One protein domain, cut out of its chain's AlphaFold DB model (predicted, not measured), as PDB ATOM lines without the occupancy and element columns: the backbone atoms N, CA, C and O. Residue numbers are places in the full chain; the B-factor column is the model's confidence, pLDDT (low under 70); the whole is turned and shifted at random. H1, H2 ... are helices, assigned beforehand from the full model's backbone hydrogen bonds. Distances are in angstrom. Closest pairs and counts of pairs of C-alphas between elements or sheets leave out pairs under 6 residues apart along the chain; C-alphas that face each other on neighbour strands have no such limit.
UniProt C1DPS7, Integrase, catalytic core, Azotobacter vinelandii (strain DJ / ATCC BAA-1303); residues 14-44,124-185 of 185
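AT A GLANCE: This is residues 14 to 44 and 124 to 185 of the 185 residues of the protein "Integrase, catalytic core" of Azotobacter vinelandii (strain DJ / ATCC BAA-1303) (UniProt C1DPS7). Helix H4 is the core of a flat, splayed group: H1 and H3 spread from it with their last residues on it, and H5 makes a corner at its end. H2 is near H1, and residues 124 to 134 stick out. The 93 printed residues hold helices H1 to H5 in order, all helix; the whole is only just compact, close to loose, radius of gyration of the C-alphas 14.7 A, spans 45 by 39 by 20 A.

IN THESE COORDINATES: H1, residues 15 to 28, 19.5 A, begins at C-alpha 15 (-32.831, 65.301, 42.372). H2 is residues 32 to 38; H3, 128 to 140, 18.0 A; H4, 150 to 166, 24.0 A; H5, 178 to 183, ending at C-alpha 183 (-33.506, 36.251, 62.668).

HOW THE PARTS SIT: H4 is the hub; packing is mostly crossed. Residues 27 to 28 of H1 touch H4, C-alphas of Thr 28 and Ala 163 closest, 6.0 A, a steep tilt of 58 degrees. H1 and H2 are close but not clearly touching, C-alphas of Cys 25 and Leu 32 closest, 7.3 A. H3 only just touches H4, with 3 pairs of C-alphas within 8 A, those of Ile 137 and Val 157 closest, 7.2 A. H5 touches H4, C-alphas of Asn 165 and Pro 178 closest, 5.0 A. Every O i to N i+4 pair is within hydrogen-bond range in H1, H3, H4 and H5; H2 has 0 of 3, and 2 of 4 O i to N i+3.

THE WHOLE: Residues 45 to 123 are cut out, C-alphas 44 and 124 being 42.3 A apart. The link H4 to H5 is long. Residues 15 to 44 and 124 to 126 have pLDDT under 70.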
ATOM      1  N   THR A  14     -36.915  64.864  45.010       73.75
ATOM      2  CA  THR A  14     -35.778  65.766  44.833       73.75
ATOM      3  C   THR A  14     -34.723  65.101  43.935       73.75
ATOM      4  O   THR A  14     -34.614  63.874  43.925       73.75
ATOM      5  N   PRO A  15     -33.883  65.871  43.223       68.31
ATOM      6  CA  PRO A  15     -32.831  65.301  42.372       68.31
ATOM      7  C   PRO A  15     -31.881  64.347  43.115       68.31
ATOM      8  O   PRO A  15     -31.360  63.400  42.532       68.31
ATOM      9  N   ALA A  16     -31.668  64.575  44.415       67.38
ATOM     10  CA  ALA A  16     -30.868  63.699  45.266       67.38
ATOM     11  C   ALA A  16     -31.588  62.375  45.573       67.38
ATOM     12  O   ALA A  16     -30.978  61.311  45.503       67.38
ATOM     13  N   GLU A  17     -32.885  62.425  45.874       62.31
ATOM     14  CA  GLU A  17     -33.708  61.232  46.089       62.31
ATOM     15  C   GLU A  17     -33.835  60.403  44.807       62.31
ATOM     16  O   GLU A  17     -33.698  59.182  44.849       62.31
ATOM     17  N   GLU A  18     -34.012  61.054  43.657       65.06
ATOM     18  CA  GLU A  18     -34.020  60.394  42.353       65.06
ATOM     19  C   GLU A  18     -32.664  59.743  42.047       65.06
ATOM     20  O   GLU A  18     -32.624  58.585  41.640       65.06
ATOM     21  N   ALA A  19     -31.544  60.417  42.329       69.44
ATOM     22  CA  ALA A  19     -30.212  59.833  42.168       69.44
ATOM     23  C   ALA A  19     -29.990  58.608  43.072       69.44
ATOM     24  O   ALA A  19     -29.398  57.622  42.630       69.44
ATOM     25  N   ILE A  20     -30.492  58.634  44.312       67.75
ATOM     26  CA  ILE A  20     -30.443  57.485  45.229       67.75
ATOM     27  C   ILE A  20     -31.291  56.333  44.682       67.75
ATOM     28  O   ILE A  20     -30.812  55.201  44.635       67.75
ATOM     29  N   VAL A  21     -32.515  56.612  44.225       62.41
ATOM     30  CA  VAL A  21     -33.418  55.618  43.626       62.41
ATOM     31  C   VAL A  21     -32.802  55.010  42.369       62.41
ATOM     32  O   VAL A  21     -32.779  53.791  42.239       62.41
ATOM     33  N   VAL A  22     -32.245  55.823  41.469       65.25
ATOM     34  CA  VAL A  22     -31.596  55.362  40.233       65.25
ATOM     35  C   VAL A  22     -30.351  54.538  40.546       65.25
ATOM     36  O   VAL A  22     -30.205  53.444  40.007       65.25
ATOM     37  N   ALA A  23     -29.483  55.000  41.449       65.94
ATOM     38  CA  ALA A  23     -28.296  54.249  41.851       65.94
ATOM     39  C   ALA A  23     -28.671  52.922  42.528       65.94
ATOM     40  O   ALA A  23     -28.025  51.898  42.300       65.94
ATOM     41  N   PHE A  24     -29.731  52.914  43.335       62.94
ATOM     42  CA  PHE A  24     -30.238  51.709  43.973       62.94
ATOM     43  C   PHE A  24     -30.869  50.755  42.950       62.94
ATOM     44  O   PHE A  24     -30.542  49.570  42.963       62.94
ATOM     45  N   CYS A  25     -31.690  51.246  42.016       62.91
ATOM     46  CA  CYS A  25     -32.212  50.484  40.875       62.91
ATOM     47  C   CYS A  25     -31.077  49.870  40.049       62.91
ATOM     48  O   CYS A  25     -31.120  48.688  39.742       62.91
ATOM     49  N   GLN A  26     -30.040  50.639  39.717       64.94
ATOM     50  CA  GLN A  26     -28.905  50.158  38.923       64.94
ATOM     51  C   GLN A  26     -28.082  49.097  39.661       64.94
ATOM     52  O   GLN A  26     -27.572  48.173  39.034       64.94
ATOM     53  N   LYS A  27     -27.952  49.215  40.989       63.69
ATOM     54  CA  LYS A  27     -27.180  48.269  41.809       63.69
ATOM     55  C   LYS A  27     -27.954  47.009  42.186       63.69
ATOM     56  O   LYS A  27     -27.355  45.946  42.298       63.69
ATOM     57  N   THR A  28     -29.253  47.132  42.438       58.19
ATOM     58  CA  THR A  28     -30.086  46.029  42.947       58.19
ATOM     59  C   THR A  28     -30.951  45.388  41.874       58.19
ATOM     60  O   THR A  28     -31.417  44.269  42.071       58.19
ATOM     61  N   LEU A  29     -31.162  46.090  40.756       62.59
ATOM     62  CA  LEU A  29     -32.009  45.684  39.632       62.59
ATOM     63  C   LEU A  29     -33.439  45.323  40.077       62.59
ATOM     64  O   LEU A  29     -34.143  44.559  39.422       62.59
ATOM     65  N   LEU A  30     -33.880  45.900  41.204       56.91
ATOM     66  CA  LEU A  30     -35.239  45.780  41.712       56.91
ATOM     67  C   LEU A  30     -36.169  46.795  41.021       56.91
ATOM     68  O   LEU A  30     -35.759  47.933  40.779       56.91
ATOM     69  N   PRO A  31     -37.430  46.427  40.731       55.31
ATOM     70  CA  PRO A  31     -38.419  47.356  40.195       55.31
ATOM     71  C   PRO A  31     -38.810  48.426  41.228       55.31
ATOM     72  O   PRO A  31     -38.801  48.182  42.434       55.31
ATOM     73  N   LEU A  32     -39.207  49.610  40.748       51.19
ATOM     74  CA  LEU A  32     -39.482  50.801  41.568       51.19
ATOM     75  C   LEU A  32     -40.521  50.565  42.684       51.19
ATOM     76  O   LEU A  32     -40.384  51.105  43.781       51.19
ATOM     77  N   ASP A  33     -41.522  49.713  42.444       57.06
ATOM     78  CA  ASP A  33     -42.540  49.344  43.440       57.06
ATOM     79  C   ASP A  33     -41.953  48.643  44.677       57.06
ATOM     80  O   ASP A  33     -42.494  48.761  45.780       57.06
ATOM     81  N   ASP A  34     -40.823  47.947  44.520       55.50
ATOM     82  CA  ASP A  34     -40.120  47.286  45.619       55.50
ATOM     83  C   ASP A  34     -39.252  48.267  46.428       55.50
ATOM     84  O   ASP A  34     -38.900  47.972  47.571       55.50
ATOM     85  N   LEU A  35     -38.955  49.454  45.880       57.06
ATOM     86  CA  LEU A  35     -38.137  50.492  46.522       57.06
ATOM     87  C   LEU A  35     -38.916  51.348  47.512       57.06
ATOM     88  O   LEU A  35     -38.355  51.809  48.505       57.06
ATOM     89  N   LEU A  36     -40.225  51.493  47.296       56.53
ATOM     90  CA  LEU A  36     -41.138  52.171  48.221       56.53
ATOM     91  C   LEU A  36     -41.176  51.509  49.606       56.53
ATOM     92  O   LEU A  36     -41.530  52.157  50.586       56.53
ATOM     93  N   GLY A  37     -40.837  50.221  49.703       55.09
ATOM     94  CA  GLY A  37     -40.664  49.536  50.983       55.09
ATOM     95  C   GLY A  37     -39.340  49.884  51.668       55.09
ATOM     96  O   GLY A  37     -39.336  50.136  52.864       55.09
ATOM     97  N   CYS A  38     -38.246  49.929  50.901       54.38
ATOM     98  CA  CYS A  38     -36.878  50.139  51.390       54.38
ATOM     99  C   CYS A  38     -36.581  51.593  51.790       54.38
ATOM    100  O   CYS A  38     -35.731  51.834  52.636       54.38
ATOM    101  N   LEU A  39     -37.251  52.554  51.147       57.50
ATOM    102  CA  LEU A  39     -37.001  53.992  51.306       57.50
ATOM    103  C   LEU A  39     -38.022  54.694  52.207       57.50
ATOM    104  O   LEU A  39     -37.936  55.903  52.388       57.50
ATOM    105  N   LYS A  40     -38.985  53.961  52.782       58.59
ATOM    106  CA  LYS A  40     -40.042  54.528  53.642       58.59
ATOM    107  C   LYS A  40     -39.507  55.302  54.844       58.59
ATOM    108  O   LYS A  40     -40.149  56.255  55.277       58.59
ATOM    109  N   ASP A  41     -38.347  54.891  55.346       54.47
ATOM    110  CA  ASP A  41     -37.693  55.510  56.499       54.47
ATOM    111  C   ASP A  41     -36.761  56.668  56.096       54.47
ATOM    112  O   ASP A  41     -36.318  57.431  56.949       54.47
ATOM    113  N   THR A  42     -36.463  56.817  54.798       53.16
ATOM    114  CA  THR A  42     -35.550  57.841  54.254       53.16
ATOM    115  C   THR A  42     -36.277  58.941  53.476       53.16
ATOM    116  O   THR A  42     -35.772  60.056  53.397       53.16
ATOM    117  N   ILE A  43     -37.455  58.649  52.910       50.44
ATOM    118  CA  ILE A  43     -38.261  59.562  52.091       50.44
ATOM    119  C   ILE A  43     -39.732  59.420  52.518       50.44
ATOM    120  O   ILE A  43     -40.244  58.295  52.566       50.44
ATOM    121  N   PRO A  44     -40.453  60.518  52.821       46.88
ATOM    122  CA  PRO A  44     -41.862  60.439  53.195       46.88
ATOM    123  C   PRO A  44     -42.692  59.798  52.067       46.88
ATOM    124  O   PRO A  44     -42.495  60.123  50.895       46.88
ATOM    125  N   PRO A 124     -48.820  18.957  42.466       54.69
ATOM    126  CA  PRO A 124     -47.967  20.108  42.136       54.69
ATOM    127  C   PRO A 124     -48.096  21.295  43.107       54.69
ATOM    128  O   PRO A 124     -47.192  22.115  43.233       54.69
ATOM    129  N   TRP A 125     -49.188  21.384  43.871       56.03
ATOM    130  CA  TRP A 125     -49.410  22.502  44.793       56.03
ATOM    131  C   TRP A 125     -48.460  22.529  46.000       56.03
ATOM    132  O   TRP A 125     -48.416  23.547  46.694       56.03
ATOM    133  N   THR A 126     -47.711  21.456  46.284       60.06
ATOM    134  CA  THR A 126     -46.677  21.476  47.336       60.06
ATOM    135  C   THR A 126     -45.419  22.227  46.909       60.06
ATOM    136  O   THR A 126     -44.719  22.735  47.777       60.06
ATOM    137  N   ASN A 127     -45.175  22.365  45.600       71.44
ATOM    138  CA  ASN A 127     -44.006  23.064  45.061       71.44
ATOM    139  C   ASN A 127     -44.275  24.541  44.721       71.44
ATOM    140  O   ASN A 127     -43.364  25.303  44.407       71.44
ATOM    141  N   GLY A 128     -45.530  24.991  44.820       76.19
ATOM    142  CA  GLY A 128     -45.944  26.296  44.297       76.19
ATOM    143  C   GLY A 128     -45.216  27.512  44.895       76.19
ATOM    144  O   GLY A 128     -45.164  28.560  44.253       76.19
ATOM    145  N   GLN A 129     -44.636  27.394  46.097       77.56
ATOM    146  CA  GLN A 129     -43.785  28.442  46.678       77.56
ATOM    147  C   GLN A 129     -42.439  28.551  45.948       77.56
ATOM    148  O   GLN A 129     -42.059  29.652  45.545       77.56
ATOM    149  N   ALA A 130     -41.752  27.425  45.729       78.62
ATOM    150  CA  ALA A 130     -40.489  27.395  44.993       78.62
ATOM    151  C   ALA A 130     -40.713  27.757  43.520       78.62
ATOM    152  O   ALA A 130     -40.006  28.601  42.983       78.62
ATOM    153  N   GLU A 131     -41.780  27.248  42.896       82.12
ATOM    154  CA  GLU A 131     -42.158  27.632  41.530       82.12
ATOM    155  C   GLU A 131     -42.448  29.134  41.403       82.12
ATOM    156  O   GLU A 131     -42.054  29.772  40.422       82.12
ATOM    157  N   ARG A 132     -43.125  29.734  42.394       83.19
ATOM    158  CA  ARG A 132     -43.360  31.184  42.413       83.19
ATOM    159  C   ARG A 132     -42.046  31.949  42.543       83.19
ATOM    160  O   ARG A 132     -41.876  32.898  41.784       83.19
ATOM    161  N   MET A 133     -41.139  31.530  43.427       84.38
ATOM    162  CA  MET A 133     -39.815  32.148  43.549       84.38
ATOM    163  C   MET A 133     -39.011  32.022  42.249       84.38
ATOM    164  O   MET A 133     -38.500  33.016  41.742       84.38
ATOM    165  N   ASN A 134     -38.984  30.832  41.649       84.94
ATOM    166  CA  ASN A 134     -38.311  30.570  40.378       84.94
ATOM    167  C   ASN A 134     -38.851  31.469  39.264       84.94
ATOM    168  O   ASN A 134     -38.079  32.029  38.490       84.94
ATOM    169  N   ARG A 135     -40.173  31.658  39.191       85.62
ATOM    170  CA  ARG A 135     -40.779  32.618  38.262       85.62
ATOM    171  C   ARG A 135     -40.351  34.052  38.570       85.62
ATOM    172  O   ARG A 135     -39.948  34.734  37.643       85.62
ATOM    173  N   THR A 136     -40.372  34.486  39.831       87.12
ATOM    174  CA  THR A 136     -39.927  35.834  40.219       87.12
ATOM    175  C   THR A 136     -38.475  36.098  39.819       87.12
ATOM    176  O   THR A 136     -38.196  37.144  39.243       87.12
ATOM    177  N   ILE A 137     -37.567  35.146  40.051       85.81
ATOM    178  CA  ILE A 137     -36.167  35.269  39.624       85.81
ATOM    179  C   ILE A 137     -36.091  35.340  38.099       85.81
ATOM    180  O   ILE A 137     -35.421  36.219  37.572       85.81
ATOM    181  N   LYS A 138     -36.792  34.458  37.372       85.31
ATOM    182  CA  LYS A 138     -36.791  34.463  35.898       85.31
ATOM    183  C   LYS A 138     -37.324  35.773  35.320       85.31
ATOM    184  O   LYS A 138     -36.741  36.290  34.372       85.31
ATOM    185  N   ASP A 139     -38.405  36.290  35.896       84.88
ATOM    186  CA  ASP A 139     -39.031  37.549  35.498       84.88
ATOM    187  C   ASP A 139     -38.103  38.740  35.772       84.88
ATOM    188  O   ASP A 139     -38.067  39.649  34.962       84.88
ATOM    189  N   ALA A 140     -37.320  38.719  36.856       81.94
ATOM    190  CA  ALA A 140     -36.346  39.769  37.170       81.94
ATOM    191  C   ALA A 140     -35.016  39.646  36.401       81.94
ATOM    192  O   ALA A 140     -34.253  40.604  36.341       81.94
ATOM    193  N   THR A 141     -34.713  38.472  35.837       85.31
ATOM    194  CA  THR A 141     -33.420  38.181  35.198       85.31
ATOM    195  C   THR A 141     -33.587  37.898  33.708       85.31
ATOM    196  O   THR A 141     -33.698  38.818  32.902       85.31
ATOM    197  N   ILE A 142     -33.647  36.622  33.332       85.12
ATOM    198  CA  ILE A 142     -33.567  36.128  31.952       85.12
ATOM    199  C   ILE A 142     -34.694  36.603  31.033       85.12
ATOM    200  O   ILE A 142     -34.552  36.512  29.818       85.12
ATOM    201  N   LYS A 143     -35.825  37.067  31.578       82.69
ATOM    202  CA  LYS A 143     -36.912  37.631  30.764       82.69
ATOM    203  C   LYS A 143     -36.753  39.122  30.484       82.69
ATOM    204  O   LYS A 143     -37.351  39.610  29.531       82.69
ATOM    205  N   THR A 144     -35.981  39.831  31.301       80.56
ATOM    206  CA  THR A 144     -35.798  41.285  31.195       80.56
ATOM    207  C   THR A 144     -34.441  41.646  30.607       80.56
ATOM    208  O   THR A 144     -34.331  42.649  29.906       80.56
ATOM    209  N   TYR A 145     -33.416  40.831  30.852       82.38
ATOM    210  CA  TYR A 145     -32.039  41.126  30.478       82.38
ATOM    211  C   TYR A 145     -31.462  40.040  29.574       82.38
ATOM    212  O   TYR A 145     -31.679  38.846  29.781       82.38
ATOM    213  N   HIS A 146     -30.671  40.474  28.595       87.00
ATOM    214  CA  HIS A 146     -29.772  39.600  27.857       87.00
ATOM    215  C   HIS A 146     -28.436  39.509  28.600       87.00
ATOM    216  O   HIS A 146     -27.946  40.510  29.124       87.00
ATOM    217  N   TYR A 147     -27.837  38.320  28.632       86.50
ATOM    218  CA  TYR A 147     -26.552  38.088  29.283       86.50
ATOM    219  C   TYR A 147     -25.554  37.543  28.272       86.50
ATOM    220  O   TYR A 147     -25.848  36.576  27.575       86.50
ATOM    221  N   ASP A 148     -24.345  38.097  28.269       84.19
ATOM    222  CA  ASP A 148     -23.270  37.640  27.378       84.19
ATOM    223  C   ASP A 148     -22.695  36.278  27.798       84.19
ATOM    224  O   ASP A 148     -22.028  35.597  27.022       84.19
ATOM    225  N   GLY A 149     -22.952  35.854  29.040       86.56
ATOM    226  CA  GLY A 149     -22.509  34.562  29.536       86.56
ATOM    227  C   GLY A 149     -23.005  34.226  30.938       86.56
ATOM    228  O   GLY A 149     -23.558  35.054  31.666       86.56
ATOM    229  N   LEU A 150     -22.746  32.980  31.337       91.50
ATOM    230  CA  LEU A 150     -23.229  32.410  32.595       91.50
ATOM    231  C   LEU A 150     -22.743  33.177  33.834       91.50
ATOM    232  O   LEU A 150     -23.467  33.250  34.822       91.50
ATOM    233  N   GLN A 151     -21.540  33.754  33.802       89.06
ATOM    234  CA  GLN A 151     -21.007  34.509  34.943       89.06
ATOM    235  C   GLN A 151     -21.796  35.797  35.203       89.06
ATOM    236  O   GLN A 151     -22.084  36.108  36.355       89.06
ATOM    237  N   SER A 152     -22.220  36.494  34.142       83.81
ATOM    238  CA  SER A 152     -23.061  37.691  34.255       83.81
ATOM    239  C   SER A 152     -24.439  37.345  34.830       83.81
ATOM    240  O   SER A 152     -24.906  37.988  35.771       83.81
ATOM    241  N   LEU A 153     -25.040  36.241  34.367       87.12
ATOM    242  CA  LEU A 153     -26.290  35.729  34.937       87.12
ATOM    243  C   LEU A 153     -26.131  35.349  36.417       87.12
ATOM    244  O   LEU A 153     -26.962  35.734  37.236       87.12
ATOM    245  N   LYS A 154     -25.062  34.629  36.783       89.38
ATOM    246  CA  LYS A 154     -24.782  34.253  38.180       89.38
ATOM    247  C   LYS A 154     -24.639  35.477  39.080       89.38
ATOM    248  O   LYS A 154     -25.230  35.500  40.157       89.38
ATOM    249  N   ALA A 155     -23.896  36.490  38.634       85.94
ATOM    250  CA  ALA A 155     -23.719  37.733  39.377       85.94
ATOM    251  C   ALA A 155     -25.056  38.458  39.588       85.94
ATOM    252  O   ALA A 155     -25.354  38.876  40.706       85.94
ATOM    253  N   HIS A 156     -25.896  38.540  38.551       87.38
ATOM    254  CA  HIS A 156     -27.218  39.154  38.664       87.38
ATOM    255  C   HIS A 156     -28.123  38.355  39.614       87.38
ATOM    256  O   HIS A 156     -28.686  38.931  40.538       87.38
ATOM    257  N   VAL A 157     -28.222  37.031  39.465       87.81
ATOM    258  CA  VAL A 157     -29.026  36.195  40.375       87.81
ATOM    259  C   VAL A 157     -28.578  36.378  41.828       87.81
ATOM    260  O   VAL A 157     -29.422  36.532  42.710       87.81
ATOM    261  N   LEU A 158     -27.268  36.430  42.088       87.69
ATOM    262  CA  LEU A 158     -26.739  36.670  43.430       87.69
ATOM    263  C   LEU A 158     -27.113  38.063  43.960       87.69
ATOM    264  O   LEU A 158     -27.546  38.183  45.109       87.69
ATOM    265  N   ALA A 159     -26.989  39.103  43.132       84.69
ATOM    266  CA  ALA A 159     -27.396  40.460  43.489       84.69
ATOM    267  C   ALA A 159     -28.899  40.530  43.802       84.69
ATOM    268  O   ALA A 159     -29.287  41.085  44.830       84.69
ATOM    269  N   PHE A 160     -29.729  39.881  42.981       87.00
ATOM    270  CA  PHE A 160     -31.172  39.795  43.182       87.00
ATOM    271  C   PHE A 160     -31.517  39.104  44.504       87.00
ATOM    272  O   PHE A 160     -32.277  39.650  45.298       87.00
ATOM    273  N   VAL A 161     -30.946  37.924  44.775       87.50
ATOM    274  CA  VAL A 161     -31.201  37.172  46.018       87.50
ATOM    275  C   VAL A 161     -30.754  37.971  47.242       87.50
ATOM    276  O   VAL A 161     -31.471  38.020  48.242       87.50
ATOM    277  N   THR A 162     -29.610  38.649  47.155       85.81
ATOM    278  CA  THR A 162     -29.107  39.519  48.225       85.81
ATOM    279  C   THR A 162     -30.078  40.670  48.481       85.81
ATOM    280  O   THR A 162     -30.542  40.860  49.605       85.81
ATOM    281  N   ALA A 163     -30.466  41.406  47.441       85.12
ATOM    282  CA  ALA A 163     -31.404  42.513  47.579       85.12
ATOM    283  C   ALA A 163     -32.781  42.038  48.079       85.12
ATOM    284  O   ALA A 163     -33.379  42.678  48.942       85.12
ATOM    285  N   TYR A 164     -33.260  40.885  47.607       87.00
ATOM    286  CA  TYR A 164     -34.517  40.289  48.050       87.00
ATOM    287  C   TYR A 164     -34.497  39.948  49.544       87.00
ATOM    288  O   TYR A 164     -35.444  40.271  50.255       87.00
ATOM    289  N   ASN A 165     -33.425  39.317  50.027       87.81
ATOM    290  CA  ASN A 165     -33.340  38.867  51.415       87.81
ATOM    291  C   ASN A 165     -33.081  40.011  52.398       87.81
ATOM    292  O   ASN A 165     -33.644  39.999  53.494       87.81
ATOM    293  N   PHE A 166     -32.251  40.984  52.016       85.69
ATOM    294  CA  PHE A 166     -31.737  41.994  52.943       85.69
ATOM    295  C   PHE A 166     -32.344  43.383  52.772       85.69
ATOM    296  O   PHE A 166     -32.395  44.127  53.744       85.69
ATOM    297  N   ALA A 167     -32.806  43.746  51.574       82.25
ATOM    298  CA  ALA A 167     -33.326  45.086  51.313       82.25
ATOM    299  C   ALA A 167     -34.842  45.098  51.091       82.25
ATOM    300  O   ALA A 167     -35.530  45.991  51.578       82.25
ATOM    301  N   LYS A 168     -35.396  44.105  50.391       82.06
ATOM    302  CA  LYS A 168     -36.800  44.116  49.972       82.06
ATOM    303  C   LYS A 168     -37.761  43.873  51.140       82.06
ATOM    304  O   LYS A 168     -37.815  42.789  51.715       82.06
ATOM    305  N   HIS A 169     -38.593  44.872  51.430       84.25
ATOM    306  CA  HIS A 169     -39.630  44.788  52.458       84.25
ATOM    307  C   HIS A 169     -40.912  44.196  51.869       84.25
ATOM    308  O   HIS A 169     -41.539  44.773  50.978       84.25
ATOM    309  N   LEU A 170     -41.336  43.037  52.373       83.88
ATOM    310  CA  LEU A 170     -42.488  42.328  51.821       83.88
ATOM    311  C   LEU A 170     -43.760  42.647  52.610       83.88
ATOM    312  O   LEU A 170     -43.841  42.420  53.817       83.88
ATOM    313  N   LYS A 171     -44.820  43.075  51.913       81.94
ATOM    314  CA  LYS A 171     -46.143  43.314  52.525       81.94
ATOM    315  C   LYS A 171     -46.671  42.083  53.275       81.94
ATOM    316  O   LYS A 171     -47.260  42.219  54.344       81.94
ATOM    317  N   ALA A 172     -46.435  40.885  52.735       80.75
ATOM    318  CA  ALA A 172     -46.823  39.620  53.367       80.75
ATOM    319  C   ALA A 172     -46.099  39.365  54.702       80.75
ATOM    320  O   ALA A 172     -46.641  38.679  55.563       80.75
ATOM    321  N   LEU A 173     -44.921  39.962  54.893       83.94
ATOM    322  CA  LEU A 173     -44.100  39.862  56.100       83.94
ATOM    323  C   LEU A 173     -44.290  41.054  57.048       83.94
ATOM    324  O   LEU A 173     -43.437  41.320  57.891       83.94
ATOM    325  N   ARG A 174     -45.417  41.772  56.922       85.25
ATOM    326  CA  ARG A 174     -45.703  43.019  57.653       85.25
ATOM    327  C   ARG A 174     -44.662  44.108  57.389       85.25
ATOM    328  O   ARG A 174     -44.305  44.837  58.301       85.25
ATOM    329  N   TRP A 175     -44.208  44.220  56.138       85.50
ATOM    330  CA  TRP A 175     -43.150  45.156  55.746       85.50
ATOM    331  C   TRP A 175     -41.839  44.906  56.490       85.50
ATOM    332  O   TRP A 175     -41.170  45.851  56.859       85.50
ATOM    333  N   ARG A 176     -41.470  43.644  56.710       85.44
ATOM    334  CA  ARG A 176     -40.112  43.258  57.115       85.44
ATOM    335  C   ARG A 176     -39.386  42.612  55.945       85.44
ATOM    336  O   ARG A 176     -40.031  42.122  55.004       85.44
ATOM    337  N   THR A 177     -38.062  42.614  55.997       88.25
ATOM    338  CA  THR A 177     -37.236  41.858  55.052       88.25
ATOM    339  C   THR A 177     -37.269  40.369  55.405       88.25
ATOM    340  O   THR A 177     -37.460  40.024  56.575       88.25
ATOM    341  N   PRO A 178     -37.100  39.455  54.432       89.12
ATOM    342  CA  PRO A 178     -36.995  38.028  54.723       89.12
ATOM    343  C   PRO A 178     -35.951  37.713  55.798       89.12
ATOM    344  O   PRO A 178     -36.234  36.925  56.696       89.12
ATOM    345  N   TYR A 179     -34.788  38.372  55.754       89.25
ATOM    346  CA  TYR A 179     -33.729  38.190  56.745       89.25
ATOM    347  C   TYR A 179     -34.181  38.546  58.167       89.25
ATOM    348  O   TYR A 179     -33.997  37.742  59.074       89.25
ATOM    349  N   GLN A 180     -34.837  39.698  58.361       88.81
ATOM    350  CA  GLN A 180     -35.352  40.102  59.676       88.81
ATOM    351  C   GLN A 180     -36.307  39.059  60.254       88.81
ATOM    352  O   GLN A 180     -36.188  38.685  61.414       88.81
ATOM    353  N   VAL A 181     -37.228  38.546  59.433       88.62
ATOM    354  CA  VAL A 181     -38.190  37.543  59.904       88.62
ATOM    355  C   VAL A 181     -37.495  36.238  60.291       88.62
ATOM    356  O   VAL A 181     -37.924  35.608  61.247       88.62
ATOM    357  N   VAL A 182     -36.434  35.838  59.585       86.25
ATOM    358  CA  VAL A 182     -35.663  34.631  59.925       86.25
ATOM    359  C   VAL A 182     -34.860  34.813  61.212       86.25
ATOM    360  O   VAL A 182     -34.803  33.888  62.009       86.25
ATOM    361  N   CYS A 183     -34.259  35.981  61.438       85.69
ATOM    362  CA  CYS A 183     -33.506  36.251  62.668       85.69
ATOM    363  C   CYS A 183     -34.391  36.387  63.914       85.69
ATOM    364  O   CYS A 183     -33.899  36.220  65.025       85.69
ATOM    365  N   GLU A 184     -35.664  36.735  63.734       83.31
ATOM    366  CA  GLU A 184     -36.647  36.915  64.808       83.31
ATOM    367  C   GLU A 184     -37.537  35.674  65.034       83.31
ATOM    368  O   GLU A 184     -38.459  35.742  65.850       83.31
ATOM    369  N   ALA A 185     -37.314  34.589  64.281       75.44
ATOM    370  CA  ALA A 185     -38.056  33.328  64.368       75.44
ATOM    371  C   ALA A 185     -37.417  32.357  65.366       75.44
ATOM    372  O   ALA A 185     -38.200  31.699  66.086       75.44
TER     373      ALA A 185